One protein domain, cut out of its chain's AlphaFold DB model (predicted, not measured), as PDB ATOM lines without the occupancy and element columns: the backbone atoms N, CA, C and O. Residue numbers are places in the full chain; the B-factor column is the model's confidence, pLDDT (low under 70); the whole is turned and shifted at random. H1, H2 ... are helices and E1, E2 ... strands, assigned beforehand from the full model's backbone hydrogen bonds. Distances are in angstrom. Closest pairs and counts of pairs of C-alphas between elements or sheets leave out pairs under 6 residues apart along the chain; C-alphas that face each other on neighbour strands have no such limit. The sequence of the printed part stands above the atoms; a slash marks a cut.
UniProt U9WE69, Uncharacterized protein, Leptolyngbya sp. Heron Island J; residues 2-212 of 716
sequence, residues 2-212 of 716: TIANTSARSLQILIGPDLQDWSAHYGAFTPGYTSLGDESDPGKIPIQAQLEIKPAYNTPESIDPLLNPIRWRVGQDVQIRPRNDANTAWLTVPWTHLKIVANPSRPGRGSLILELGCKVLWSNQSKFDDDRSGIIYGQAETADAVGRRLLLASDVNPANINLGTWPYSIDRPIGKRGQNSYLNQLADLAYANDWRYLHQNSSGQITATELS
ATOM      1  N   THR A   2     197.675 378.932 287.236       27.72
ATOM      2  CA  THR A   2     197.729 377.662 286.512       27.72
ATOM      3  C   THR A   2     198.228 376.569 287.445       27.72
ATOM      4  O   THR A   2     199.349 376.652 287.931       27.72
ATOM      5  N   ILE A   3     197.382 375.567 287.685       35.41
ATOM      6  CA  ILE A   3     197.760 374.284 288.283       35.41
ATOM      7  C   ILE A   3     198.966 373.764 287.488       35.41
ATOM      8  O   ILE A   3     198.890 373.708 286.255       35.41
ATOM      9  N   ALA A   4     200.078 373.455 288.163       41.78
ATOM     10  CA  ALA A   4     201.223 372.799 287.539       41.78
ATOM     11  C   ALA A   4     200.709 371.571 286.776       41.78
ATOM     12  O   ALA A   4     199.942 370.771 287.304       41.78
ATOM     13  N   ASN A   5     201.027 371.517 285.489       45.97
ATOM     14  CA  ASN A   5     200.320 370.715 284.506       45.97
ATOM     15  C   ASN A   5     200.482 369.213 284.822       45.97
ATOM     16  O   ASN A   5     201.416 368.578 284.345       45.97
ATOM     17  N   THR A   6     199.549 368.608 285.565       53.22
ATOM     18  CA  THR A   6     199.396 367.142 285.680       53.22
ATOM     19  C   THR A   6     198.878 366.532 284.370       53.22
ATOM     20  O   THR A   6     198.201 365.507 284.372       53.22
ATOM     21  N   SER A   7     199.135 367.179 283.230       58.28
ATOM     22  CA  SER A   7     198.823 366.654 281.911       58.28
ATOM     23  C   SER A   7     199.720 365.459 281.623       58.28
ATOM     24  O   SER A   7     200.929 365.519 281.852       58.28
ATOM     25  N   ALA A   8     199.137 364.394 281.081       64.88
ATOM     26  CA  ALA A   8     199.881 363.231 280.626       64.88
ATOM     27  C   ALA A   8     201.052 363.639 279.722       64.88
ATOM     28  O   ALA A   8     200.885 364.368 278.740       64.88
ATOM     29  N   ARG A   9     202.244 363.149 280.054       77.44
ATOM     30  CA  ARG A   9     203.452 363.383 279.272       77.44
ATOM     31  C   ARG A   9     203.594 362.257 278.264       77.44
ATOM     32  O   ARG A   9     203.610 361.090 278.640       77.44
ATOM     33  N   SER A  10     203.669 362.586 276.976       86.50
ATOM     34  CA  SER A  10     203.858 361.551 275.957       86.50
ATOM     35  C   SER A  10     205.215 360.871 276.138       86.50
ATOM     36  O   SER A  10     206.228 361.547 276.336       86.50
ATOM     37  N   LEU A  11     205.217 359.543 276.031       92.62
ATOM     38  CA  LEU A  11     206.409 358.702 276.048       92.62
ATOM     39  C   LEU A  11     206.634 358.104 274.662       92.62
ATOM     40  O   LEU A  11     205.681 357.682 274.008       92.62
ATOM     41  N   GLN A  12     207.893 358.053 274.239       95.00
ATOM     42  CA  GLN A  12     208.338 357.256 273.110       95.00
ATOM     43  C   GLN A  12     208.945 355.969 273.654       95.00
ATOM     44  O   GLN A  12     209.917 356.039 274.401       95.00
ATOM     45  N   ILE A  13     208.393 354.816 273.284       95.38
ATOM     46  CA  ILE A  13     208.836 353.500 273.756       95.38
ATOM     47  C   ILE A  13     209.283 352.687 272.549       95.38
ATOM     48  O   ILE A  13     208.463 352.285 271.729       95.38
ATOM     49  N   LEU A  14     210.586 352.441 272.450       96.31
ATOM     50  CA  LEU A  14     211.197 351.648 271.389       96.31
ATOM     51  C   LEU A  14     211.772 350.374 272.003       96.31
ATOM     52  O   LEU A  14     212.610 350.439 272.902       96.31
ATOM     53  N   ILE A  15     211.330 349.213 271.535       95.00
ATOM     54  CA  ILE A  15     211.721 347.914 272.100       95.00
ATOM     55  C   ILE A  15     212.366 347.094 271.001       95.00
ATOM     56  O   ILE A  15     211.842 347.054 269.893       95.00
ATOM     57  N   GLY A  16     213.443 346.377 271.311       91.06
ATOM     58  CA  GLY A  16     214.057 345.454 270.357       91.06
ATOM     59  C   GLY A  16     215.263 346.040 269.614       91.06
ATOM     60  O   GLY A  16     215.511 347.245 269.661       91.06
ATOM     61  N   PRO A  17     216.034 345.190 268.914       87.38
ATOM     62  CA  PRO A  17     217.194 345.625 268.130       87.38
ATOM     63  C   PRO A  17     216.808 346.465 266.901       87.38
ATOM     64  O   PRO A  17     217.621 347.230 266.395       87.38
ATOM     65  N   ASP A  18     215.572 346.320 266.425       91.81
ATOM     66  CA  ASP A  18     214.962 347.068 265.326       91.81
ATOM     67  C   ASP A  18     214.329 348.396 265.775       91.81
ATOM     68  O   ASP A  18     213.819 349.131 264.932       91.81
ATOM     69  N   LEU A  19     214.366 348.709 267.079       93.00
ATOM     70  CA  LEU A  19     213.748 349.899 267.674       93.00
ATOM     71  C   LEU A  19     212.266 350.053 267.291       93.00
ATOM     72  O   LEU A  19     211.804 351.158 267.001       93.00
ATOM     73  N   GLN A  20     211.516 348.947 267.277       94.19
ATOM     74  CA  GLN A  20     210.089 348.973 266.959       94.19
ATOM     75  C   GLN A  20     209.331 349.856 267.954       94.19
ATOM     76  O   GLN A  20     209.553 349.770 269.162       94.19
ATOM     77  N   ASP A  21     208.430 350.690 267.438       94.12
ATOM     78  CA  ASP A  21     207.686 351.669 268.225       94.12
ATOM     79  C   ASP A  21     206.445 351.046 268.893       94.12
ATOM     80  O   ASP A  21     205.542 350.543 268.223       94.12
ATOM     81  N   TRP A  22     206.404 351.107 270.225       93.56
ATOM     82  CA  TRP A  22     205.318 350.638 271.093       93.56
ATOM     83  C   TRP A  22     204.624 351.782 271.849       93.56
ATOM     84  O   TRP A  22     203.797 351.541 272.731       93.56
ATOM     85  N   SER A  23     204.901 353.037 271.489       91.69
ATOM     86  CA  SER A  23     204.412 354.241 272.182       91.69
ATOM     87  C   SER A  23     202.887 354.362 272.215       91.69
ATOM     88  O   SER A  23     202.334 354.969 273.122       91.69
ATOM     89  N   ALA A  24     202.176 353.778 271.247       89.31
ATOM     90  CA  ALA A  24     200.711 353.779 271.221       89.31
ATOM     91  C   ALA A  24     200.074 352.685 272.104       89.31
ATOM     92  O   ALA A  24     198.853 352.654 272.257       89.31
ATOM     93  N   HIS A  25     200.882 351.778 272.661       90.06
ATOM     94  CA  HIS A  25     200.415 350.545 273.298       90.06
ATOM     95  C   HIS A  25     200.764 350.442 274.782       90.06
ATOM     96  O   HIS A  25     200.419 349.442 275.403       90.06
ATOM     97  N   TYR A  26     201.418 351.436 275.383       90.50
ATOM     98  CA  TYR A  26     201.703 351.379 276.815       90.50
ATOM     99  C   TYR A  26     200.472 351.718 277.670       90.50
ATOM    100  O   TYR A  26     199.579 352.482 277.280       90.50
ATOM    101  N   GLY A  27     200.411 351.101 278.846       89.00
ATOM    102  CA  GLY A  27     199.406 351.356 279.872       89.00
ATOM    103  C   GLY A  27     199.906 352.339 280.918       89.00
ATOM    104  O   GLY A  27     199.406 353.462 280.997       89.00
ATOM    105  N   ALA A  28     200.899 351.895 281.674       92.12
ATOM    106  CA  ALA A  28     201.591 352.633 282.715       92.12
ATOM    107  C   ALA A  28     203.101 352.396 282.596       92.12
ATOM    108  O   ALA A  28     203.545 351.332 282.146       92.12
ATOM    109  N   PHE A  29     203.882 353.392 282.994       95.31
ATOM    110  CA  PHE A  29     205.327 353.280 283.116       95.31
ATOM    111  C   PHE A  29     205.787 353.952 284.405       95.31
ATOM    112  O   PHE A  29     205.504 355.130 284.620       95.31
ATOM    113  N   THR A  30     206.515 353.210 285.233       95.50
ATOM    114  CA  THR A  30     206.923 353.669 286.564       95.50
ATOM    115  C   THR A  30     208.413 353.414 286.765       95.50
ATOM    116  O   THR A  30     208.772 352.332 287.237       95.50
ATOM    117  N   PRO A  31     209.307 354.327 286.338       95.88
ATOM    118  CA  PRO A  31     210.725 354.253 286.663       95.88
ATOM    119  C   PRO A  31     211.012 354.913 288.010       95.88
ATOM    120  O   PRO A  31     210.469 355.968 288.320       95.88
ATOM    121  N   GLY A  32     211.934 354.349 288.777       93.88
ATOM    122  CA  GLY A  32     212.393 354.943 290.022       93.88
ATOM    123  C   GLY A  32     213.813 354.538 290.365       93.88
ATOM    124  O   GLY A  32     214.301 353.477 289.966       93.88
ATOM    125  N   TYR A  33     214.483 355.416 291.094       94.31
ATOM    126  CA  TYR A  33     215.713 355.085 291.789       94.31
ATOM    127  C   TYR A  33     215.372 354.258 293.023       94.31
ATOM    128  O   TYR A  33     214.389 354.531 293.713       94.31
ATOM    129  N   THR A  34     216.180 353.247 293.319       91.75
ATOM    130  CA  THR A  34     216.087 352.580 294.619       91.75
ATOM    131  C   THR A  34     216.480 353.551 295.731       91.75
ATOM    132  O   THR A  34     217.252 354.479 295.502       91.75
ATOM    133  N   SER A  35     215.972 353.330 296.941       87.75
ATOM    134  CA  SER A  35     216.424 354.096 298.106       87.75
ATOM    135  C   SER A  35     217.915 353.869 298.355       87.75
ATOM    136  O   SER A  35     218.450 352.799 298.039       87.75
ATOM    137  N   LEU A  36     218.579 354.870 298.925       84.12
ATOM    138  CA  LEU A  36     219.904 354.730 299.508       84.12
ATOM    139  C   LEU A  36     219.837 353.674 300.630       84.12
ATOM    140  O   LEU A  36     219.317 353.934 301.709       84.12
ATOM    141  N   GLY A  37     220.291 352.452 300.358       65.50
ATOM    142  CA  GLY A  37     220.234 351.360 301.329       65.50
ATOM    143  C   GLY A  37     221.358 351.453 302.358       65.50
ATOM    144  O   GLY A  37     222.526 351.478 301.977       65.50
ATOM    145  N   ASP A  38     221.005 351.431 303.644       56.97
ATOM    146  CA  ASP A  38     221.979 351.484 304.746       56.97
ATOM    147  C   ASP A  38     222.580 350.106 305.084       56.97
ATOM    148  O   ASP A  38     223.653 350.042 305.676       56.97
ATOM    149  N   GLU A  39     221.910 349.000 304.716       55.34
ATOM    150  CA  GLU A  39     222.248 347.664 305.250       55.34
ATOM    151  C   GLU A  39     222.312 346.519 304.218       55.34
ATOM    152  O   GLU A  39     223.008 345.535 304.457       55.34
ATOM    153  N   SER A  40     221.621 346.597 303.071       52.09
ATOM    154  CA  SER A  40     221.520 345.451 302.143       52.09
ATOM    155  C   SER A  40     222.360 345.555 300.868       52.09
ATOM    156  O   SER A  40     222.618 344.525 300.251       52.09
ATOM    157  N   ASP A  41     222.763 346.761 300.458       63.72
ATOM    158  CA  ASP A  41     223.448 347.008 299.179       63.72
ATOM    159  C   ASP A  41     224.116 348.413 299.155       63.72
ATOM    160  O   ASP A  41     223.743 349.275 298.347       63.72
ATOM    161  N   PRO A  42     225.075 348.702 300.058       75.56
ATOM    162  CA  PRO A  42     225.697 350.020 300.121       75.56
ATOM    163  C   PRO A  42     226.464 350.345 298.824       75.56
ATOM    164  O   PRO A  42     227.014 349.473 298.154       75.56
ATOM    165  N   GLY A  43     226.486 351.624 298.433       85.75
ATOM    166  CA  GLY A  43     227.319 352.112 297.322       85.75
ATOM    167  C   GLY A  43     226.745 351.960 295.905       85.75
ATOM    168  O   GLY A  43     227.458 352.173 294.923       85.75
ATOM    169  N   LYS A  44     225.451 351.666 295.741       91.19
ATOM    170  CA  LYS A  44     224.761 351.743 294.438       91.19
ATOM    171  C   LYS A  44     223.323 352.239 294.578       91.19
ATOM    172  O   LYS A  44     222.633 351.912 295.530       91.19
ATOM    173  N   ILE A  45     222.867 352.992 293.580       93.75
ATOM    174  CA  ILE A  45     221.480 353.444 293.434       93.75
ATOM    175  C   ILE A  45     221.016 353.097 292.010       93.75
ATOM    176  O   ILE A  45     221.087 353.928 291.094       93.75
ATOM    177  N   PRO A  46     220.636 351.832 291.755       93.06
ATOM    178  CA  PRO A  46     220.088 351.438 290.469       93.06
ATOM    179  C   PRO A  46     218.719 352.074 290.202       93.06
ATOM    180  O   PRO A  46     217.933 352.355 291.099       93.06
ATOM    181  N   ILE A  47     218.411 352.224 288.916       95.06
ATOM    182  CA  ILE A  47     217.056 352.476 288.429       95.06
ATOM    183  C   ILE A  47     216.368 351.133 288.190       95.06
ATOM    184  O   ILE A  47     216.893 350.289 287.447       95.06
ATOM    185  N   GLN A  48     215.180 350.989 288.764       95.06
ATOM    186  CA  GLN A  48     214.206 349.941 288.486       95.06
ATOM    187  C   GLN A  48     212.990 350.569 287.813       95.06
ATOM    188  O   GLN A  48     212.614 351.695 288.129       95.06
ATOM    189  N   ALA A  49     212.378 349.874 286.862       96.31
ATOM    190  CA  ALA A  49     211.153 350.360 286.257       96.31
ATOM    191  C   ALA A  49     210.197 349.229 285.904       96.31
ATOM    192  O   ALA A  49     210.612 348.119 285.571       96.31
ATOM    193  N   GLN A  50     208.908 349.542 285.914       96.25
ATOM    194  CA  GLN A  50     207.866 348.658 285.410       96.25
ATOM    195  C   GLN A  50     207.208 349.298 284.191       96.25
ATOM    196  O   GLN A  50     206.838 350.471 284.226       96.25
ATOM    197  N   LEU A  51     207.070 348.533 283.111       95.81
ATOM    198  CA  LEU A  51     206.383 348.958 281.895       95.81
ATOM    199  C   LEU A  51     205.234 348.000 281.582       95.81
ATOM    200  O   LEU A  51     205.443 346.803 281.392       95.81
ATOM    201  N   GLU A  52     204.024 348.539 281.483       94.19
ATOM    202  CA  GLU A  52     202.837 347.805 281.060       94.19
ATOM    203  C   GLU A  52     202.586 348.022 279.558       94.19
ATOM    204  O   GLU A  52     202.411 349.156 279.112       94.19
ATOM    205  N   ILE A  53     202.497 346.940 278.780       93.19
ATOM    206  CA  ILE A  53     202.100 346.951 277.365       93.19
ATOM    207  C   ILE A  53     200.707 346.333 277.220       93.19
ATOM    208  O   ILE A  53     200.492 345.151 277.497       93.19
ATOM    209  N   LYS A  54     199.750 347.133 276.751       90.69
ATOM    210  CA  LYS A  54     198.359 346.736 276.542       90.69
ATOM    211  C   LYS A  54     198.184 346.005 275.205       90.69
ATOM    212  O   LYS A  54     198.703 346.459 274.181       90.69
ATOM    213  N   PRO A  55     197.398 344.914 275.165       86.44
ATOM    214  CA  PRO A  55     197.011 344.290 273.907       86.44
ATOM    215  C   PRO A  55     196.090 345.224 273.109       86.44
ATOM    216  O   PRO A  55     195.131 345.777 273.648       86.44
ATOM    217  N   ALA A  56     196.341 345.360 271.809       80.31
ATOM    218  CA  ALA A  56     195.476 346.081 270.878       80.31
ATOM    219  C   ALA A  56     195.404 345.340 269.535       80.31
ATOM    220  O   ALA A  56     196.305 344.586 269.186       80.31
ATOM    221  N   TYR A  57     194.334 345.562 268.764       73.62
ATOM    222  CA  TYR A  57     194.149 344.906 267.458       73.62
ATOM    223  C   TYR A  57     195.240 345.279 266.436       73.62
ATOM    224  O   TYR A  57     195.495 344.540 265.493       73.62
ATOM    225  N   ASN A  58     195.881 346.429 266.634       83.38
ATOM    226  CA  ASN A  58     196.914 346.991 265.775       83.38
ATOM    227  C   ASN A  58     198.309 346.973 266.421       83.38
ATOM    228  O   ASN A  58     199.132 347.807 266.046       83.38
ATOM    229  N   THR A  59     198.582 346.090 267.394       82.31
ATOM    230  CA  THR A  59     199.963 345.946 267.883       82.31
ATOM    231  C   THR A  59     200.881 345.527 266.730       82.31
ATOM    232  O   THR A  59     200.457 344.747 265.872       82.31
ATOM    233  N   PRO A  60     202.137 346.011 266.693       84.25
ATOM    234  CA  PRO A  60     203.077 345.676 265.621       84.25
ATOM    235  C   PRO A  60     203.297 344.165 265.464       84.25
ATOM    236  O   PRO A  60     203.494 343.661 264.361       84.25
ATOM    237  N   GLU A  61     203.239 343.443 266.582       89.50
ATOM    238  CA  GLU A  61     203.336 341.992 266.666       89.50
ATOM    239  C   GLU A  61     202.669 341.481 267.960       89.50
ATOM    240  O   GLU A  61     202.090 342.251 268.732       89.50
ATOM    241  N   SER A  62     202.714 340.166 268.193       89.38
ATOM    242  CA  SER A  62     202.175 339.546 269.407       89.38
ATOM    243  C   SER A  62     202.935 339.969 270.672       89.38
ATOM    244  O   SER A  62     204.166 339.915 270.728       89.38
ATOM    245  N   ILE A  63     202.192 340.307 271.726       91.56
ATOM    246  CA  ILE A  63     202.747 340.578 273.060       91.56
ATOM    247  C   ILE A  63     203.026 339.296 273.868       91.56
ATOM    248  O   ILE A  63     203.512 339.386 274.987       91.56
ATOM    249  N   ASP A  64     202.696 338.106 273.347       90.75
ATOM    250  CA  ASP A  64     202.974 336.829 274.026       90.75
ATOM    251  C   ASP A  64     204.481 336.487 273.920       90.75
ATOM    252  O   ASP A  64     204.963 336.249 272.802       90.75
ATOM    253  N   PRO A  65     205.229 336.407 275.045       91.69
ATOM    254  CA  PRO A  65     206.651 336.056 275.057       91.69
ATOM    255  C   PRO A  65     206.983 334.727 274.376       91.69
ATOM    256  O   PRO A  65     208.079 334.573 273.845       91.69
ATOM    257  N   LEU A  66     206.044 333.774 274.338       89.50
ATOM    258  CA  LEU A  66     206.247 332.485 273.669       89.50
ATOM    259  C   LEU A  66     206.195 332.592 272.144       89.50
ATOM    260  O   LEU A  66     206.834 331.802 271.453       89.50
ATOM    261  N   LEU A  67     205.425 333.547 271.618       90.00
ATOM    262  CA  LEU A  67     205.293 333.768 270.178       90.00
ATOM    263  C   LEU A  67     206.396 334.688 269.645       90.00
ATOM    264  O   LEU A  67     206.823 334.507 268.510       90.00
ATOM    265  N   ASN A  68     206.887 335.616 270.472       89.69
ATOM    266  CA  ASN A  68     207.960 336.554 270.127       89.69
ATOM    267  C   ASN A  68     209.122 336.526 271.142       89.69
ATOM    268  O   ASN A  68     209.449 337.545 271.756       89.69
ATOM    269  N   PRO A  69     209.810 335.379 271.306       89.44
ATOM    270  CA  PRO A  69     210.841 335.216 272.333       89.44
ATOM    271  C   PRO A  69     212.065 336.111 272.116       89.44
ATOM    272  O   PRO A  69     212.804 336.375 273.055       89.44
ATOM    273  N   ILE A  70     212.302 336.601 270.895       90.06
ATOM    274  CA  ILE A  70     213.435 337.489 270.600       90.06
ATOM    275  C   ILE A  70     213.207 338.893 271.175       90.06
ATOM    276  O   ILE A  70     214.157 339.491 271.678       90.06
ATOM    277  N   ARG A  71     211.972 339.417 271.128       91.81
ATOM    278  CA  ARG A  71     211.648 340.764 271.628       91.81
ATOM    279  C   ARG A  71     211.478 340.792 273.141       91.81
ATOM    280  O   ARG A  71     211.867 341.756 273.788       91.81
ATOM    281  N   TRP A  72     210.928 339.724 273.699       93.25
ATOM    282  CA  TRP A  72     210.561 339.661 275.111       93.25
ATOM    283  C   TRP A  72     211.596 338.917 275.972       93.25
ATOM    284  O   TRP A  72     211.289 338.509 277.088       93.25
ATOM    285  N   ARG A  73     212.824 338.715 275.477       93.06
ATOM    286  CA  ARG A  73     213.897 338.067 276.248       93.06
ATOM    287  C   ARG A  73     214.538 339.002 277.267       93.06
ATOM    288  O   ARG A  73     214.706 340.198 277.033       93.06
ATOM    289  N   VAL A  74     215.028 338.400 278.344       93.88
ATOM    290  CA  VAL A  74     215.924 339.041 279.310       93.88
ATOM    291  C   VAL A  74     217.169 339.595 278.601       93.88
ATOM    292  O   VAL A  74     217.730 338.961 277.705       93.88
ATOM    293  N   GLY A  75     217.579 340.804 278.978       92.75
ATOM    294  CA  GLY A  75     218.696 341.554 278.399       92.75
ATOM    295  C   GLY A  75     218.353 342.397 277.171       92.75
ATOM    296  O   GLY A  75     219.211 343.165 276.716       92.75
ATOM    297  N   GLN A  76     217.127 342.288 276.642       94.81
ATOM    298  CA  GLN A  76     216.681 343.078 275.497       94.81
ATOM    299  C   GLN A  76     216.619 344.569 275.843       94.81
ATOM    300  O   GLN A  76     216.087 344.948 276.884       94.81
ATOM    301  N   ASP A  77     217.154 345.402 274.947       93.62
ATOM    302  CA  ASP A  77     217.146 346.856 275.096       93.62
ATOM    303  C   ASP A  77     215.745 347.443 274.898       93.62
ATOM    304  O   ASP A  77     215.028 347.094 273.951       93.62
ATOM    305  N   VAL A  78     215.409 348.369 275.793       96.06
ATOM    306  CA  VAL A  78     214.189 349.170 275.807       96.06
ATOM    307  C   VAL A  78     214.605 350.632 275.929       96.06
ATOM    308  O   VAL A  78     215.256 351.023 276.900       96.06
ATOM    309  N   GLN A  79     214.261 351.437 274.924       96.00
ATOM    310  CA  GLN A  79     214.486 352.878 274.941       96.00
ATOM    311  C   GLN A  79     213.192 353.614 275.263       96.00
ATOM    312  O   GLN A  79     212.216 353.471 274.528       96.00
ATOM    313  N   ILE A  80     213.192 354.419 276.324       95.62
ATOM    314  CA  ILE A  80     212.011 355.182 276.748       95.62
ATOM    315  C   ILE A  80     212.377 356.653 276.864       95.62
ATOM    316  O   ILE A  80     213.250 357.015 277.641       95.62
ATOM    317  N   ARG A  81     211.723 357.518 276.093       95.25
ATOM    318  CA  ARG A  81     212.012 358.958 276.095       95.25
ATOM    319  C   ARG A  81     210.751 359.743 276.420       95.25
ATOM    320  O   ARG A  81     209.754 359.566 275.720       95.25
ATOM    321  N   PRO A  82     210.758 360.620 277.431       93.69
ATOM    322  CA  PRO A  82     209.665 361.554 277.643       93.69
ATOM    323  C   PRO A  82     209.782 362.745 276.687       93.69
ATOM    324  O   PRO A  82     210.881 363.148 276.292       93.69
ATOM    325  N   ARG A  83     208.646 363.334 276.307       91.50
ATOM    326  CA  ARG A  83     208.625 364.675 275.699       91.50
ATOM    327  C   ARG A  83     209.131 365.715 276.695       91.50
ATOM    328  O   ARG A  83     208.917 365.533 277.881       91.50
ATOM    329  N   ASN A  84     209.747 366.795 276.231       90.62
ATOM    330  CA  ASN A  84     210.049 367.962 277.069       90.62
ATOM    331  C   ASN A  84     208.785 368.778 277.415       90.62
ATOM    332  O   ASN A  84     207.721 368.550 276.832       90.62
ATOM    333  N   ASP A  85     208.904 369.762 278.313       85.94
ATOM    334  CA  ASP A  85     207.761 370.550 278.815       85.94
ATOM    335  C   ASP A  85     207.082 371.349 277.689       85.94
ATOM    336  O   ASP A  85     205.863 371.511 277.662       85.94
ATOM    337  N   ALA A  86     207.865 371.782 276.697       86.19
ATOM    338  CA  ALA A  86     207.368 372.464 275.502       86.19
ATOM    339  C   ALA A  86     206.713 371.521 274.469       86.19
ATOM    340  O   ALA A  86     206.195 371.989 273.455       86.19
ATOM    341  N   ASN A  87     206.760 370.203 274.684       85.94
ATOM    342  CA  ASN A  87     206.302 369.169 273.755       85.94
ATOM    343  C   ASN A  87     206.936 369.259 272.344       85.94
ATOM    344  O   ASN A  87     206.348 368.861 271.338       85.94
ATOM    345  N   THR A  88     208.163 369.772 272.246       88.81
ATOM    346  CA  THR A  88     208.898 369.990 270.989       88.81
ATOM    347  C   THR A  88     209.956 368.927 270.716       88.81
ATOM    348  O   THR A  88     210.176 368.588 269.553       88.81
ATOM    349  N   ALA A  89     210.541 368.321 271.751       92.56
ATOM    350  CA  ALA A  89     211.633 367.355 271.628       92.56
ATOM    351  C   ALA A  89     211.468 366.155 272.571       92.56
ATOM    352  O   ALA A  89     210.754 366.231 273.569       92.56
ATOM    353  N   TRP A  90     212.137 365.050 272.236       94.06
ATOM    354  CA  TRP A  90     212.281 363.877 273.100       94.06
ATOM    355  C   TRP A  90     213.555 364.014 273.930       94.06
ATOM    356  O   TRP A  90     214.631 364.226 273.367       94.06
ATOM    357  N   LEU A  91     213.441 363.892 275.248       94.19
ATOM    358  CA  LEU A  91     214.567 364.014 276.166       94.19
ATOM    359  C   LEU A  91     215.298 362.683 276.331       94.19
ATOM    360  O   LEU A  91     214.700 361.609 276.271       94.19
ATOM    361  N   THR A  92     216.607 362.772 276.554       94.25
ATOM    362  CA  THR A  92     217.422 361.637 277.000       94.25
ATOM    363  C   THR A  92     217.687 361.806 278.490       94.25
ATOM    364  O   THR A  92     218.504 362.623 278.894       94.25
ATOM    365  N   VAL A  93     216.943 361.048 279.280       94.69
ATOM    366  CA  VAL A  93     216.921 361.011 280.746       94.69
ATOM    367  C   VAL A  93     217.671 359.780 281.285       94.69
ATOM    368  O   VAL A  93     217.909 358.840 280.519       94.69
ATOM    369  N   PRO A  94     218.026 359.715 282.580       94.50
ATOM    370  CA  PRO A  94     218.773 358.593 283.168       94.50
ATOM    371  C   PRO A  94     218.171 357.204 282.930       94.50
ATOM    372  O   PRO A  94     218.896 356.232 282.724       94.50
ATOM    373  N   TRP A  95     216.845 357.104 282.869       94.62
ATOM    374  CA  TRP A  95     216.115 355.867 282.580       94.62
ATOM    375  C   TRP A  95     215.802 355.665 281.089       94.62
ATOM    376  O   TRP A  95     214.980 354.825 280.741       94.62
ATOM    377  N   THR A  96     216.467 356.391 280.182       95.00
ATOM    378  CA  THR A  96     216.234 356.229 278.735       95.00
ATOM    379  C   THR A  96     216.657 354.870 278.232       95.00
ATOM    380  O   THR A  96     215.998 354.309 277.369       95.00
ATOM    381  N   HIS A  97     217.773 354.354 278.737       92.62
ATOM    382  CA  HIS A  97     218.358 353.100 278.284       92.62
ATOM    383  C   HIS A  97     218.172 352.046 279.369       92.62
ATOM    384  O   HIS A  97     218.946 351.999 280.328       92.62
ATOM    385  N   LEU A  98     217.140 351.219 279.212       95.62
ATOM    386  CA  LEU A  98     216.817 350.131 280.128       95.62
ATOM    387  C   LEU A  98     216.910 348.780 279.420       95.62
ATOM    388  O   LEU A  98     216.908 348.686 278.192       95.62
ATOM    389  N   LYS A  99     216.981 347.722 280.220       95.19
ATOM    390  CA  LYS A  99     216.957 346.334 279.768       95.19
ATOM    391  C   LYS A  99     215.876 345.558 280.493       95.19
ATOM    392  O   LYS A  99     215.633 345.816 281.666       95.19
ATOM    393  N   ILE A 100     215.278 344.579 279.818       95.88
ATOM    394  CA  ILE A 100     214.400 343.595 280.467       95.88
ATOM    395  C   ILE A 100     215.246 342.763 281.439       95.88
ATOM    396  O   ILE A 100     216.175 342.083 281.003       95.88
ATOM    397  N   VAL A 101     214.958 342.819 282.740       94.19
ATOM    398  CA  VAL A 101     215.772 342.143 283.774       94.19
ATOM    399  C   VAL A 101     215.215 340.791 284.207       94.19
ATOM    400  O   VAL A 101     215.987 339.924 284.605       94.19
ATOM    401  N   ALA A 102     213.907 340.575 284.064       92.12
ATOM    402  CA  ALA A 102     213.243 339.327 284.422       92.12
ATOM    403  C   ALA A 102     212.483 338.734 283.234       92.12
ATOM    404  O   ALA A 102     212.066 339.450 282.322       92.12
ATOM    405  N   ASN A 103     212.310 337.409 283.233       91.38
ATOM    406  CA  ASN A 103     211.511 336.744 282.208       91.38
ATOM    407  C   ASN A 103     210.061 337.232 282.315       91.38
ATOM    408  O   ASN A 103     209.433 337.016 283.356       91.38
ATOM    409  N   PRO A 104     209.507 337.859 281.266       90.06
ATOM    410  CA  PRO A 104     208.161 338.379 281.345       90.06
ATOM    411  C   PRO A 104     207.155 337.235 281.430       90.06
ATOM    412  O   PRO A 104     207.228 336.238 280.704       90.06
ATOM    413  N   SER A 105     206.192 337.396 282.331       87.62
ATOM    414  CA  SER A 105     205.099 336.442 282.478       87.62
ATOM    415  C   SER A 105     204.179 336.497 281.264       87.62
ATOM    416  O   SER A 105     203.946 337.559 280.686       87.62
ATOM    417  N   ARG A 106     203.619 335.345 280.887       84.81
ATOM    418  CA  ARG A 106     202.674 335.276 279.774       84.81
ATOM    419  C   ARG A 106     201.453 336.160 280.072       84.81
ATOM    420  O   ARG A 106     200.764 335.902 281.064       84.81
ATOM    421  N   PRO A 107     201.133 337.149 279.220       81.50
ATOM    422  CA  PRO A 107     199.919 337.927 279.380       81.50
ATOM    423  C   PRO A 107     198.745 336.998 279.071       81.50
ATOM    424  O   PRO A 107     198.676 336.413 277.994       81.50
ATOM    425  N   GLY A 108     197.852 336.786 280.040       75.88
ATOM    426  CA  GLY A 108     196.648 335.977 279.837       75.88
ATOM    427  C   GLY A 108     195.688 336.649 278.847       75.88
ATOM    428  O   GLY A 108     195.865 336.592 277.637       75.88
ATOM    429  N   ARG A 109     194.641 337.309 279.357       70.44
ATOM    430  CA  ARG A 109     193.804 338.247 278.573       70.44
ATOM    431  C   ARG A 109     194.161 339.719 278.826       70.44
ATOM    432  O   ARG A 109     193.424 340.603 278.404       70.44
ATOM    433  N   GLY A 110     195.227 339.962 279.585       84.50
ATOM    434  CA  GLY A 110     195.613 341.280 280.080       84.50
ATOM    435  C   GLY A 110     196.855 341.838 279.395       84.50
ATOM    436  O   GLY A 110     197.265 341.369 278.335       84.50
ATOM    437  N   SER A 111     197.440 342.840 280.035       91.00
ATOM    438  CA  SER A 111     198.676 343.484 279.610       91.00
ATOM    439  C   SER A 111     199.909 342.624 279.881       91.00
ATOM    440  O   SER A 111     199.928 341.803 280.801       91.00
ATOM    441  N   LEU A 112     200.950 342.830 279.079       93.19
ATOM    442  CA  LEU A 112     202.295 342.330 279.337       93.19
ATOM    443  C   LEU A 112     202.988 343.289 280.306       93.19
ATOM    444  O   LEU A 112     203.051 344.487 280.040       93.19
ATOM    445  N   ILE A 113     203.513 342.765 281.409       94.12
ATOM    446  CA  ILE A 113     204.285 343.543 282.380       94.12
ATOM    447  C   ILE A 113     205.760 343.213 282.180       94.12
ATOM    448  O   ILE A 113     206.156 342.048 282.241       94.12
ATOM    449  N   LEU A 114     206.557 344.246 281.927       95.38
ATOM    450  CA  LEU A 114     208.001 344.158 281.785       95.38
ATOM    451  C   LEU A 114     208.669 344.764 283.015       95.38
ATOM    452  O   LEU A 114     208.432 345.926 283.346       95.38
ATOM    453  N   GLU A 115     209.532 343.981 283.652       95.94
ATOM    454  CA  GLU A 115     210.470 344.477 284.654       95.94
ATOM    455  C   GLU A 115     211.737 344.940 283.944       95.94
ATOM    456  O   GLU A 115     212.394 344.175 283.226       95.94
ATOM    457  N   LEU A 116     212.055 346.214 284.123       96.50
ATOM    458  CA  LEU A 116     213.143 346.901 283.456       96.50
ATOM    459  C   LEU A 116     214.178 347.379 284.477       96.50
ATOM    460  O   LEU A 116     213.849 347.770 285.596       96.50
ATOM    461  N   GLY A 117     215.439 347.395 284.066       95.44
ATOM    462  CA  GLY A 117     216.551 347.871 284.879       95.44
ATOM    463  C   GLY A 117     217.567 348.655 284.068       95.44
ATOM    464  O   GLY A 117     217.753 348.417 282.873       95.44
ATOM    465  N   CYS A 118     218.243 349.590 284.726       94.75
ATOM    466  CA  CYS A 118     219.416 350.255 284.157       94.75
ATOM    467  C   CYS A 118     220.622 349.310 284.044       94.75
ATOM    468  O   CYS A 118     220.602 348.175 284.523       94.75
ATOM    469  N   LYS A 119     221.721 349.805 283.463       92.31
ATOM    470  CA  LYS A 119     222.982 349.061 283.349       92.31
ATOM    471  C   LYS A 119     223.562 348.651 284.698       92.31
ATOM    472  O   LYS A 119     224.108 347.562 284.776       92.31
ATOM    473  N   VAL A 120     223.404 349.459 285.749       92.50
ATOM    474  CA  VAL A 120     223.827 349.076 287.110       92.50
ATOM    475  C   VAL A 120     223.070 347.818 287.541       92.50
ATOM    476  O   VAL A 120     223.686 346.816 287.873       92.50
ATOM    477  N   LEU A 121     221.741 347.790 287.433       90.75
ATOM    478  CA  LEU A 121     220.974 346.598 287.802       90.75
ATOM    479  C   LEU A 121     221.278 345.397 286.893       90.75
ATOM    480  O   LEU A 121     221.433 344.279 287.371       90.75
ATOM    481  N   TRP A 122     221.396 345.628 285.583       90.50
ATOM    482  CA  TRP A 122     221.673 344.579 284.602       90.50
ATOM    483  C   TRP A 122     223.049 343.934 284.782       90.50
ATOM    484  O   TRP A 122     223.179 342.721 284.644       90.50
ATOM    485  N   SER A 123     224.072 344.731 285.082       88.38
ATOM    486  CA  SER A 123     225.439 344.254 285.302       88.38
ATOM    487  C   SER A 123     225.625 343.591 286.665       88.38
ATOM    488  O   SER A 123     226.661 342.970 286.896       88.38
ATOM    489  N   ASN A 124     224.622 343.656 287.546       86.44
ATOM    490  CA  ASN A 124     224.612 342.973 288.835       86.44
ATOM    491  C   ASN A 124     224.238 341.483 288.702       86.44
ATOM    492  O   ASN A 124     223.326 340.983 289.363       86.44
ATOM    493  N   GLN A 125     224.904 340.766 287.800       82.31
ATOM    494  CA  GLN A 125     224.684 339.335 287.598       82.31
ATOM    495  C   GLN A 125     225.712 338.501 288.342       82.31
ATOM    496  O   GLN A 125     226.860 338.919 288.520       82.31
ATOM    497  N   SER A 126     225.284 337.299 288.738       80.69
ATOM    498  CA  SER A 126     226.178 336.342 289.370       80.69
ATOM    499  C   SER A 126     227.287 335.912 288.403       80.69
ATOM    500  O   SER A 126     227.025 335.609 287.236       80.69
ATOM    501  N   LYS A 127     228.529 335.904 288.880       78.88
ATOM    502  CA  LYS A 127     229.729 335.466 288.149       78.88
ATOM    503  C   LYS A 127     230.471 334.416 288.978       78.88
ATOM    504  O   LYS A 127     230.240 334.316 290.179       78.88
ATOM    505  N   PHE A 128     231.367 333.653 288.360       70.06
ATOM    506  CA  PHE A 128     232.247 332.761 289.119       70.06
ATOM    507  C   PHE A 128     233.196 333.563 290.016       70.06
ATOM    508  O   PHE A 128     233.430 334.748 289.771       70.06
ATOM    509  N   ASP A 129     233.687 332.922 291.071       67.62
ATOM    510  CA  ASP A 129     234.662 333.523 291.971       67.62
ATOM    511  C   ASP A 129     236.044 333.471 291.317       67.62
ATOM    512  O   ASP A 129     236.620 332.401 291.119       67.62
ATOM    513  N   ASP A 130     236.549 334.637 290.929       70.69
ATOM    514  CA  ASP A 130     237.927 334.859 290.513       70.69
ATOM    515  C   ASP A 130     238.361 336.274 290.942       70.69
ATOM    516  O   ASP A 130     237.552 337.084 291.411       70.69
ATOM    517  N   ASP A 131     239.655 336.560 290.824       71.38
ATOM    518  CA  ASP A 131     240.176 337.906 291.029       71.38
ATOM    519  C   ASP A 131     240.244 338.661 289.695       71.38
ATOM    520  O   ASP A 131     240.907 338.246 288.741       71.38
ATOM    521  N   ARG A 132     239.538 339.794 289.637       79.44
ATOM    522  CA  ARG A 132     239.531 340.742 288.509       79.44
ATOM    523  C   ARG A 132     239.996 342.129 288.914       79.44
ATOM    524  O   ARG A 132     239.922 343.051 288.101       79.44
ATOM    525  N   SER A 133     240.475 342.271 290.147       74.38
ATOM    526  CA  SER A 133     241.069 343.509 290.621       74.38
ATOM    527  C   SER A 133     242.314 343.839 289.818       74.38
ATOM    528  O   SER A 133     242.474 344.993 289.466       74.38
ATOM    529  N   GLY A 134     243.126 342.839 289.451       69.81
ATOM    530  CA  GLY A 134     244.318 342.996 288.613       69.81
ATOM    531  C   GLY A 134     245.465 343.752 289.286       69.81
ATOM    532  O   GLY A 134     246.389 344.163 288.587       69.81
ATOM    533  N   ILE A 135     245.381 343.964 290.600       67.19
ATOM    534  CA  ILE A 135     246.382 344.688 291.381       67.19
ATOM    535  C   ILE A 135     247.572 343.765 291.622       67.19
ATOM    536  O   ILE A 135     247.406 342.611 292.018       67.19
ATOM    537  N   ILE A 136     248.778 344.277 291.399       67.94
ATOM    538  CA  ILE A 136     250.006 343.594 291.806       67.94
ATOM    539  C   ILE A 136     250.235 343.920 293.280       67.94
ATOM    540  O   ILE A 136     250.239 345.088 293.659       67.94
ATOM    541  N   TYR A 137     250.420 342.894 294.112       63.75
ATOM    542  CA  TYR A 137     250.627 343.080 295.549       63.75
ATOM    543  C   TYR A 137     251.790 344.053 295.826       63.75
ATOM    544  O   TYR A 137     252.877 343.904 295.267       63.75
ATOM    545  N   GLY A 138     251.558 345.050 296.681       62.88
ATOM    546  CA  GLY A 138     252.504 346.116 297.022       62.88
ATOM    547  C   GLY A 138     252.559 347.277 296.019       62.88
ATOM    548  O   GLY A 138     253.280 348.244 296.263       62.88
ATOM    549  N   GLN A 139     251.815 347.224 294.908       70.94
ATOM    550  CA  GLN A 139     251.697 348.329 293.951       70.94
ATOM    551  C   GLN A 139     250.351 349.035 294.117       70.94
ATOM    552  O   GLN A 139     249.320 348.556 293.651       70.94
ATOM    553  N   ALA A 140     250.374 350.196 294.776       78.75
ATOM    554  CA  ALA A 140     249.184 351.009 294.988       78.75
ATOM    555  C   ALA A 140     248.588 351.499 293.657       78.75
ATOM    556  O   ALA A 140     249.228 352.223 292.892       78.75
ATOM    557  N   GLU A 141     247.328 351.149 293.413       84.25
ATOM    558  CA  GLU A 141     246.514 351.630 292.301       84.25
ATOM    559  C   GLU A 141     245.292 352.392 292.820       84.25
ATOM    560  O   GLU A 141     244.738 352.069 293.870       84.25
ATOM    561  N   THR A 142     244.825 353.403 292.086       90.94
ATOM    562  CA  THR A 142     243.638 354.159 292.507       90.94
ATOM    563  C   THR A 142     242.390 353.277 292.472       90.94
ATOM    564  O   THR A 142     242.188 352.472 291.554       90.94
ATOM    565  N   ALA A 143     241.515 353.423 293.467       92.06
ATOM    566  CA  ALA A 143     240.327 352.584 293.571       92.06
ATOM    567  C   ALA A 143     239.360 352.758 292.379       92.06
ATOM    568  O   ALA A 143     238.660 351.809 292.021       92.06
ATOM    569  N   ASP A 144     239.366 353.902 291.681       93.25
ATOM    570  CA  ASP A 144     238.596 354.079 290.442       93.25
ATOM    571  C   ASP A 144     239.150 353.244 289.272       93.25
ATOM    572  O   ASP A 144     238.373 352.724 288.466       93.25
ATOM    573  N   ALA A 145     240.472 353.046 289.187       92.00
ATOM    574  CA  ALA A 145     241.099 352.195 288.174       92.00
ATOM    575  C   ALA A 145     240.761 350.715 288.409       92.00
ATOM    576  O   ALA A 145     240.396 349.991 287.476       92.00
ATOM    577  N   VAL A 146     240.798 350.281 289.671       91.25
ATOM    578  CA  VAL A 146     240.288 348.970 290.104       91.25
ATOM    579  C   VAL A 146     238.808 348.843 289.740       91.25
ATOM    580  O   VAL A 146     238.398 347.867 289.111       91.25
ATOM    581  N   GLY A 147     238.008 349.872 290.025       92.19
ATOM    582  CA  GLY A 147     236.583 349.858 289.738       92.19
ATOM    583  C   GLY A 147     236.230 349.777 288.253       92.19
ATOM    584  O   GLY A 147     235.300 349.062 287.871       92.19
ATOM    585  N   ARG A 148     237.015 350.419 287.379       94.00
ATOM    586  CA  ARG A 148     236.894 350.257 285.921       94.00
ATOM    587  C   ARG A 148     237.133 348.807 285.504       94.00
ATOM    588  O   ARG A 148     236.358 348.292 284.702       94.00
ATOM    589  N   ARG A 149     238.149 348.131 286.055       91.38
ATOM    590  CA  ARG A 149     238.431 346.710 285.762       91.38
ATOM    591  C   ARG A 149     237.292 345.792 286.208       91.38
ATOM    592  O   ARG A 149     236.886 344.931 285.429       91.38
ATOM    593  N   LEU A 150     236.701 346.039 287.381       91.25
ATOM    594  CA  LEU A 150     235.528 345.295 287.861       91.25
ATOM    595  C   LEU A 150     234.305 345.467 286.942       91.25
ATOM    596  O   LEU A 150     233.615 344.494 286.644       91.25
ATOM    597  N   LEU A 151     234.057 346.672 286.412       92.44
ATOM    598  CA  LEU A 151     232.980 346.895 285.433       92.44
ATOM    599  C   LEU A 151     233.230 346.180 284.102       92.44
ATOM    600  O   LEU A 151     232.294 345.618 283.531       92.44
ATOM    601  N   LEU A 152     234.473 346.173 283.617       91.56
ATOM    602  CA  LEU A 152     234.845 345.423 282.415       91.56
ATOM    603  C   LEU A 152     234.636 343.915 282.616       91.56
ATOM    604  O   LEU A 152     234.137 343.246 281.714       91.56
ATOM    605  N   ALA A 153     234.946 343.392 283.806       87.31
ATOM    606  CA  ALA A 153     234.680 342.000 284.171       87.31
ATOM    607  C   ALA A 153     233.175 341.669 284.266       87.31
ATOM    608  O   ALA A 153     232.776 340.522 284.055       87.31
ATOM    609  N   SER A 154     232.327 342.671 284.515       88.25
ATOM    610  CA  SER A 154     230.859 342.580 284.434       88.25
ATOM    611  C   SER A 154     230.293 342.821 283.023       88.25
ATOM    612  O   SER A 154     229.113 343.145 282.881       88.25
ATOM    613  N   ASP A 155     231.113 342.676 281.976       89.06
ATOM    614  CA  ASP A 155     230.748 342.849 280.561       89.06
ATOM    615  C   ASP A 155     230.223 344.259 280.207       89.06
ATOM    616  O   ASP A 155     229.479 344.451 279.236       89.06
ATOM    617  N   VAL A 156     230.604 345.287 280.976       91.06
ATOM    618  CA  VAL A 156     230.260 346.681 280.664       91.06
ATOM    619  C   VAL A 156     231.227 347.225 279.619       91.06
ATOM    620  O   VAL A 156     232.437 347.239 279.812       91.06
ATOM    621  N   ASN A 157     230.696 347.728 278.503       92.00
ATOM    622  CA  ASN A 157     231.518 348.368 277.473       92.00
ATOM    623  C   ASN A 157     232.266 349.598 278.049       92.00
ATOM    624  O   ASN A 157     231.604 350.440 278.663       92.00
ATOM    625  N   PRO A 158     233.581 349.768 277.792       92.38
ATOM    626  CA  PRO A 158     234.369 350.913 278.260       92.38
ATOM    627  C   PRO A 158     233.737 352.289 278.004       92.38
ATOM    628  O   PRO A 158     233.821 353.171 278.855       92.38
ATOM    629  N   ALA A 159     233.055 352.478 276.867       92.56
ATOM    630  CA  ALA A 159     232.394 353.742 276.518       92.56
ATOM    631  C   ALA A 159     231.230 354.109 277.464       92.56
ATOM    632  O   ALA A 159     230.780 355.255 277.503       92.56
ATOM    633  N   ASN A 160     230.745 353.134 278.236       92.88
ATOM    634  CA  ASN A 160     229.664 353.283 279.201       92.88
ATOM    635  C   ASN A 160     230.165 353.471 280.641       92.88
ATOM    636  O   ASN A 160     229.361 353.339 281.559       92.88
ATOM    637  N   ILE A 161     231.457 353.737 280.860       95.06
ATOM    638  CA  ILE A 161     232.053 353.834 282.198       95.06
ATOM    639  C   ILE A 161     232.618 355.238 282.429       95.06
ATOM    640  O   ILE A 161     233.527 355.674 281.720       95.06
ATOM    641  N   ASN A 162     232.140 355.920 283.470       94.88
ATOM    642  CA  ASN A 162     232.648 357.224 283.886       94.88
ATOM    643  C   ASN A 162     232.647 357.374 285.421       94.88
ATOM    644  O   ASN A 162     231.790 358.036 285.995       94.88
ATOM    645  N   LEU A 163     233.613 356.747 286.100       93.50
ATOM    646  CA  LEU A 163     233.674 356.713 287.572       93.50
ATOM    647  C   LEU A 163     234.289 357.963 288.231       93.50
ATOM    648  O   LEU A 163     234.270 358.059 289.456       93.50
ATOM    649  N   GLY A 164     234.819 358.911 287.453       91.19
ATOM    650  CA  GLY A 164     235.603 360.028 287.991       91.19
ATOM    651  C   GLY A 164     236.910 359.558 288.641       91.19
ATOM    652  O   GLY A 164     237.478 358.557 288.210       91.19
ATOM    653  N   THR A 165     237.367 360.291 289.657       91.31
ATOM    654  CA  THR A 165     238.578 360.004 290.447       91.31
ATOM    655  C   THR A 165     238.185 359.741 291.893       91.31
ATOM    656  O   THR A 165     237.311 360.437 292.421       91.31
ATOM    657  N   TRP A 166     238.787 358.729 292.518       92.69
ATOM    658  CA  TRP A 166     238.497 358.339 293.902       92.69
ATOM    659  C   TRP A 166     239.694 358.644 294.815       92.69
ATOM    660  O   TRP A 166     240.830 358.598 294.342       92.69
ATOM    661  N   PRO A 167     239.455 358.991 296.093       88.94
ATOM    662  CA  PRO A 167     240.503 359.514 296.970       88.94
ATOM    663  C   PRO A 167     241.476 358.454 297.503       88.94
ATOM    664  O   PRO A 167     242.607 358.807 297.828       88.94
ATOM    665  N   TYR A 168     241.078 357.179 297.586       89.69
ATOM    666  CA  TYR A 168     241.912 356.123 298.166       89.69
ATOM    667  C   TYR A 168     242.470 355.167 297.101       89.69
ATOM    668  O   TYR A 168     241.889 354.958 296.030       89.69
ATOM    669  N   SER A 169     243.618 354.568 297.413       87.00
ATOM    670  CA  SER A 169     244.301 353.570 296.587       87.00
ATOM    671  C   SER A 169     244.330 352.207 297.266       87.00
ATOM    672  O   SER A 169     244.405 352.126 298.490       87.00
ATOM    673  N   ILE A 170     244.318 351.146 296.466       82.06
ATOM    674  CA  ILE A 170     244.434 349.756 296.899       82.06
ATOM    675  C   ILE A 170     245.752 349.205 296.358       82.06
ATOM    676  O   ILE A 170     246.041 349.340 295.174       82.06
ATOM    677  N   ASP A 171     246.534 348.565 297.210       74.81
ATOM    678  CA  ASP A 171     247.847 347.990 296.902       74.81
ATOM    679  C   ASP A 171     247.859 346.458 296.924       74.81
ATOM    680  O   ASP A 171     248.902 345.827 296.767       74.81
ATOM    681  N   ARG A 172     246.692 345.846 297.109       72.50
ATOM    682  CA  ARG A 172     246.518 344.399 297.207       72.50
ATOM    683  C   ARG A 172     245.359 343.917 296.344       72.50
ATOM    684  O   ARG A 172     244.359 344.628 296.217       72.50
ATOM    685  N   PRO A 173     245.437 342.697 295.797       73.19
ATOM    686  CA  PRO A 173     244.328 342.142 295.048       73.19
ATOM    687  C   PRO A 173     243.089 341.956 295.933       73.19
ATOM    688  O   PRO A 173     243.140 341.348 297.003       73.19
ATOM    689  N   ILE A 174     241.949 342.471 295.472       74.94
ATOM    690  CA  ILE A 174     240.654 342.254 296.121       74.94
ATOM    691  C   ILE A 174     239.978 341.055 295.456       74.94
ATOM    692  O   ILE A 174     239.212 341.186 294.503       74.94
ATOM    693  N   GLY A 175     240.279 339.855 295.955       65.50
ATOM    694  CA  GLY A 175     239.563 338.650 295.542       65.50
ATOM    695  C   GLY A 175     238.059 338.802 295.787       65.50
ATOM    696  O   GLY A 175     237.635 339.420 296.767       65.50
ATOM    697  N   LYS A 176     237.236 338.250 294.897       67.00
ATOM    698  CA  LYS A 176     235.782 338.267 295.055       67.00
ATOM    699  C   LYS A 176     235.376 337.415 296.270       67.00
ATOM    700  O   LYS A 176     235.625 336.214 296.298       67.00
ATOM    701  N   ARG A 177     234.781 338.031 297.301       59.34
ATOM    702  CA  ARG A 177     234.470 337.383 298.595       59.34
ATOM    703  C   ARG A 177     232.975 337.137 298.763       59.34
ATOM    704  O   ARG A 177     232.267 338.038 299.192       59.34
ATOM    705  N   GLY A 178     232.485 335.938 298.440       57.66
ATOM    706  CA  GLY A 178     231.106 335.509 298.751       57.66
ATOM    707  C   GLY A 178     229.980 336.364 298.144       57.66
ATOM    708  O   GLY A 178     228.809 336.160 298.453       57.66
ATOM    709  N   GLN A 179     230.319 337.324 297.286       60.97
ATOM    710  CA  GLN A 179     229.394 338.240 296.633       60.97
ATOM    711  C   GLN A 179     229.057 337.715 295.256       60.97
ATOM    712  O   GLN A 179     229.942 337.319 294.515       60.97
ATOM    713  N   ASN A 180     227.787 337.761 294.860       69.12
ATOM    714  CA  ASN A 180     227.380 337.184 293.582       69.12
ATOM    715  C   ASN A 180     228.017 337.915 292.375       69.12
ATOM    716  O   ASN A 180     228.414 337.258 291.413       69.12
ATOM    717  N   SER A 181     228.224 339.240 292.420       85.81
ATOM    718  CA  SER A 181     228.649 340.050 291.259       85.81
ATOM    719  C   SER A 181     229.873 340.940 291.525       85.81
ATOM    720  O   SER A 181     229.987 341.496 292.614       85.81
ATOM    721  N   TYR A 182     230.729 341.180 290.515       88.00
ATOM    722  CA  TYR A 182     231.791 342.205 290.609       88.00
ATOM    723  C   TYR A 182     231.228 343.619 290.751       88.00
ATOM    724  O   TYR A 182     231.916 344.512 291.230       88.00
ATOM    725  N   LEU A 183     229.973 343.842 290.341       89.62
ATOM    726  CA  LEU A 183     229.326 345.127 290.575       89.62
ATOM    727  C   LEU A 183     229.014 345.339 292.062       89.62
ATOM    728  O   LEU A 183     229.125 346.461 292.534       89.62
ATOM    729  N   ASN A 184     228.659 344.286 292.804       87.75
ATOM    730  CA  ASN A 184     228.500 344.391 294.259       87.75
ATOM    731  C   ASN A 184     229.842 344.671 294.926       87.75
ATOM    732  O   ASN A 184     229.934 345.570 295.748       87.75
ATOM    733  N   GLN A 185     230.898 343.994 294.474       88.12
ATOM    734  CA  GLN A 185     232.251 344.271 294.946       88.12
ATOM    735  C   GLN A 185     232.671 345.718 294.665       88.12
ATOM    736  O   GLN A 185     233.314 346.361 295.491       88.12
ATOM    737  N   LEU A 186     232.284 346.251 293.506       91.25
ATOM    738  CA  LEU A 186     232.491 347.653 293.179       91.25
ATOM    739  C   LEU A 186     231.653 348.592 294.048       91.25
ATOM    740  O   LEU A 186     232.136 349.663 294.396       91.25
ATOM    741  N   ALA A 187     230.409 348.226 294.354       90.81
ATOM    742  CA  ALA A 187     229.528 349.015 295.206       90.81
ATOM    743  C   ALA A 187     230.112 349.121 296.619       90.81
ATOM    744  O   ALA A 187     230.234 350.225 297.138       90.81
ATOM    745  N   ASP A 188     230.623 348.021 297.169       89.62
ATOM    746  CA  ASP A 188     231.325 348.028 298.453       89.62
ATOM    747  C   ASP A 188     232.604 348.860 298.409       89.62
ATOM    748  O   ASP A 188     232.883 349.622 299.334       89.62
ATOM    749  N   LEU A 189     233.366 348.768 297.314       91.12
ATOM    750  CA  LEU A 189     234.569 349.576 297.148       91.12
ATOM    751  C   LEU A 189     234.235 351.069 297.046       91.12
ATOM    752  O   LEU A 189     234.961 351.895 297.601       91.12
ATOM    753  N   ALA A 190     233.150 351.414 296.350       92.44
ATOM    754  CA  ALA A 190     232.651 352.778 296.220       92.44
ATOM    755  C   ALA A 190     232.134 353.303 297.567       92.44
ATOM    756  O   ALA A 190     232.462 354.425 297.947       92.44
ATOM    757  N   TYR A 191     231.409 352.477 298.323       92.25
ATOM    758  CA  TYR A 191     230.967 352.783 299.679       92.25
ATOM    759  C   TYR A 191     232.154 353.042 300.610       92.25
ATOM    760  O   TYR A 191     232.204 354.080 301.265       92.25
ATOM    761  N   ALA A 192     233.155 352.159 300.600       90.62
ATOM    762  CA  ALA A 192     234.380 352.362 301.354       90.62
ATOM    763  C   ALA A 192     235.084 353.658 300.920       90.62
ATOM    764  O   ALA A 192     235.510 354.435 301.767       90.62
ATOM    765  N   ASN A 193     235.150 353.957 299.619       91.75
ATOM    766  CA  ASN A 193     235.774 355.167 299.068       91.75
ATOM    767  C   ASN A 193     234.939 356.442 299.266       91.75
ATOM    768  O   ASN A 193     234.566 357.115 298.303       91.75
ATOM    769  N   ASP A 194     234.725 356.807 300.529       88.50
ATOM    770  CA  ASP A 194     234.052 358.035 300.948       88.50
ATOM    771  C   ASP A 194     232.555 358.076 300.581       88.50
ATOM    772  O   ASP A 194     231.989 359.106 300.214       88.50
ATOM    773  N   TRP A 195     231.905 356.915 300.671       91.31
ATOM    774  CA  TRP A 195     230.498 356.698 300.354       91.31
ATOM    775  C   TRP A 195     230.092 357.213 298.974       91.31
ATOM    776  O   TRP A 195     229.192 358.039 298.803       91.31
ATOM    777  N   ARG A 196     230.745 356.680 297.946       92.56
ATOM    778  CA  ARG A 196     230.339 356.892 296.560       92.56
ATOM    779  C   ARG A 196     229.244 355.911 296.178       92.56
ATOM    780  O   ARG A 196     229.340 354.721 296.462       92.56
ATOM    781  N   TYR A 197     228.217 356.401 295.493       92.94
ATOM    782  CA  TYR A 197     227.143 355.573 294.960       92.94
ATOM    783  C   TYR A 197     227.212 355.477 293.433       92.94
ATOM    784  O   TYR A 197     227.318 356.472 292.706       92.94
ATOM    785  N   LEU A 198     227.130 354.245 292.940       94.62
ATOM    786  CA  LEU A 198     227.066 353.927 291.519       94.62
ATOM    787  C   LEU A 198     225.646 354.137 290.994       94.62
ATOM    788  O   LEU A 198     224.693 353.576 291.530       94.62
ATOM    789  N   HIS A 199     225.493 354.881 289.906       94.31
ATOM    790  CA  HIS A 199     224.203 355.074 289.245       94.31
ATOM    791  C   HIS A 199     224.374 355.236 287.730       94.31
ATOM    792  O   HIS A 199     225.487 355.364 287.223       94.31
ATOM    793  N   GLN A 200     223.264 355.204 286.991       94.94
ATOM    794  CA  GLN A 200     223.259 355.476 285.555       94.94
ATOM    795  C   GLN A 200     222.936 356.953 285.300       94.94
ATOM    796  O   GLN A 200     221.918 357.445 285.783       94.94
ATOM    797  N   ASN A 201     223.766 357.643 284.517       93.12
ATOM    798  CA  ASN A 201     223.503 359.019 284.092       93.12
ATOM    799  C   ASN A 201     222.570 359.086 282.862       93.12
ATOM    800  O   ASN A 201     222.229 358.068 282.257       93.12
ATOM    801  N   SER A 202     222.183 360.296 282.449       90.94
ATOM    802  CA  SER A 202     221.325 360.532 281.275       90.94
ATOM    803  C   SER A 202     221.903 360.013 279.957       90.94
ATOM    804  O   SER A 202     221.152 359.609 279.078       90.94
ATOM    805  N   SER A 203     223.229 359.933 279.818       89.81
ATOM    806  CA  SER A 203     223.889 359.318 278.656       89.81
ATOM    807  C   SER A 203     223.905 357.783 278.698       89.81
ATOM    808  O   SER A 203     224.430 357.142 277.787       89.81
ATOM    809  N   GLY A 204     223.358 357.164 279.746       89.44
ATOM    810  CA  GLY A 204     223.382 355.719 279.936       89.44
ATOM    811  C   GLY A 204     224.754 355.181 280.351       89.44
ATOM    812  O   GLY A 204     225.028 354.003 280.120       89.44
ATOM    813  N   GLN A 205     225.639 356.009 280.906       93.94
ATOM    814  CA  GLN A 205     226.924 355.580 281.464       93.94
ATOM    815  C   GLN A 205     226.776 355.281 282.959       93.94
ATOM    816  O   GLN A 205     225.975 355.920 283.638       93.94
ATOM    817  N   ILE A 206     227.556 354.326 283.468       95.56
ATOM    818  CA  ILE A 206     227.696 354.078 284.903       95.56
ATOM    819  C   ILE A 206     228.665 355.117 285.465       95.56
ATOM    820  O   ILE A 206     229.824 355.189 285.043       95.56
ATOM    821  N   THR A 207     228.170 355.910 286.405       95.31
ATOM    822  CA  THR A 207     228.886 356.988 287.083       95.31
ATOM    823  C   THR A 207     228.907 356.764 288.586       95.31
ATOM    824  O   THR A 207     227.999 356.144 289.135       95.31
ATOM    825  N   ALA A 208     229.934 357.288 289.251       94.56
ATOM    826  CA  ALA A 208     230.024 357.317 290.706       94.56
ATOM    827  C   ALA A 208     229.946 358.766 291.191       94.56
ATOM    828  O   ALA A 208     230.653 359.632 290.673       94.56
ATOM    829  N   THR A 209     229.108 359.019 292.190       92.56
ATOM    830  CA  THR A 209     228.996 360.327 292.842       92.56
ATOM    831  C   THR A 209     229.132 360.136 294.339       92.56
ATOM    832  O   THR A 209     228.675 359.135 294.878       92.56
ATOM    833  N   GLU A 210     229.823 361.061 294.988       91.44
ATOM    834  CA  GLU A 210     229.965 361.069 296.437       91.44
ATOM    835  C   GLU A 210     228.628 361.423 297.097       91.44
ATOM    836  O   GLU A 210     227.927 362.329 296.635       91.44
ATOM    837  N   LEU A 211     228.267 360.723 298.172       90.69
ATOM    838  CA  LEU A 211     227.160 361.139 299.020       90.69
ATOM    839  C   LEU A 211     227.524 362.457 299.710       90.69
ATOM    840  O   LEU A 211     228.378 362.491 300.594       90.69
ATOM    841  N   SER A 212     226.832 363.526 299.325       86.69
ATOM    842  CA  SER A 212     226.930 364.829 299.972       86.69
ATOM    843  C   SER A 212     225.554 365.296 300.419       86.69
ATOM    844  O   SER A 212     224.623 365.418 299.617       86.69
TER     845      SER A 212
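AT A GLANCE: This is residues 2 to 212 of the 716 residues of an uncharacterized protein of Leptolyngbya sp. Heron Island J (UniProt U9WE69). With little regular structure, two lobes form: a curled antiparallel sheet E1 E4 E5 E6 E3 E2, folded back on itself, and helical hairpin H2 H3 with hairpin E7 E8 packed on H3; H1 lies between. The 211 printed residues are mixed in class, 73 in named elements. The whole is compact, radius of gyration of the C-alphas 19.4 A, spanning 65 by 47 by 31 A.

IN THESE COORDINATES: E1 is residues 11-15, beginning at (206.409, 358.702, 276.048), E2 26-33, 20.8 A long, E3 47-53, E4 77-82, E5 97-100, E6 112-117, H1 119-123, H2 143-153, H3 182-192, E7 196-200 and E8 206-210, ending at (229.965, 361.069, 296.437).

HOW THE PARTS SIT: In the folded sheet, leaves E1 E4 E5 and E3 E2 face each other, E6 the hinge. N 14 and O 79 of E1 and E4 are 2.8 A apart. H2 and H3 touch, opposite ways, with C-alphas of Leu 150 and Tyr 182 closest, 5.6 A.

THE WHOLE: The printed part has no cut; 24 residues have pLDDT under 70, among them residues 2 to 8.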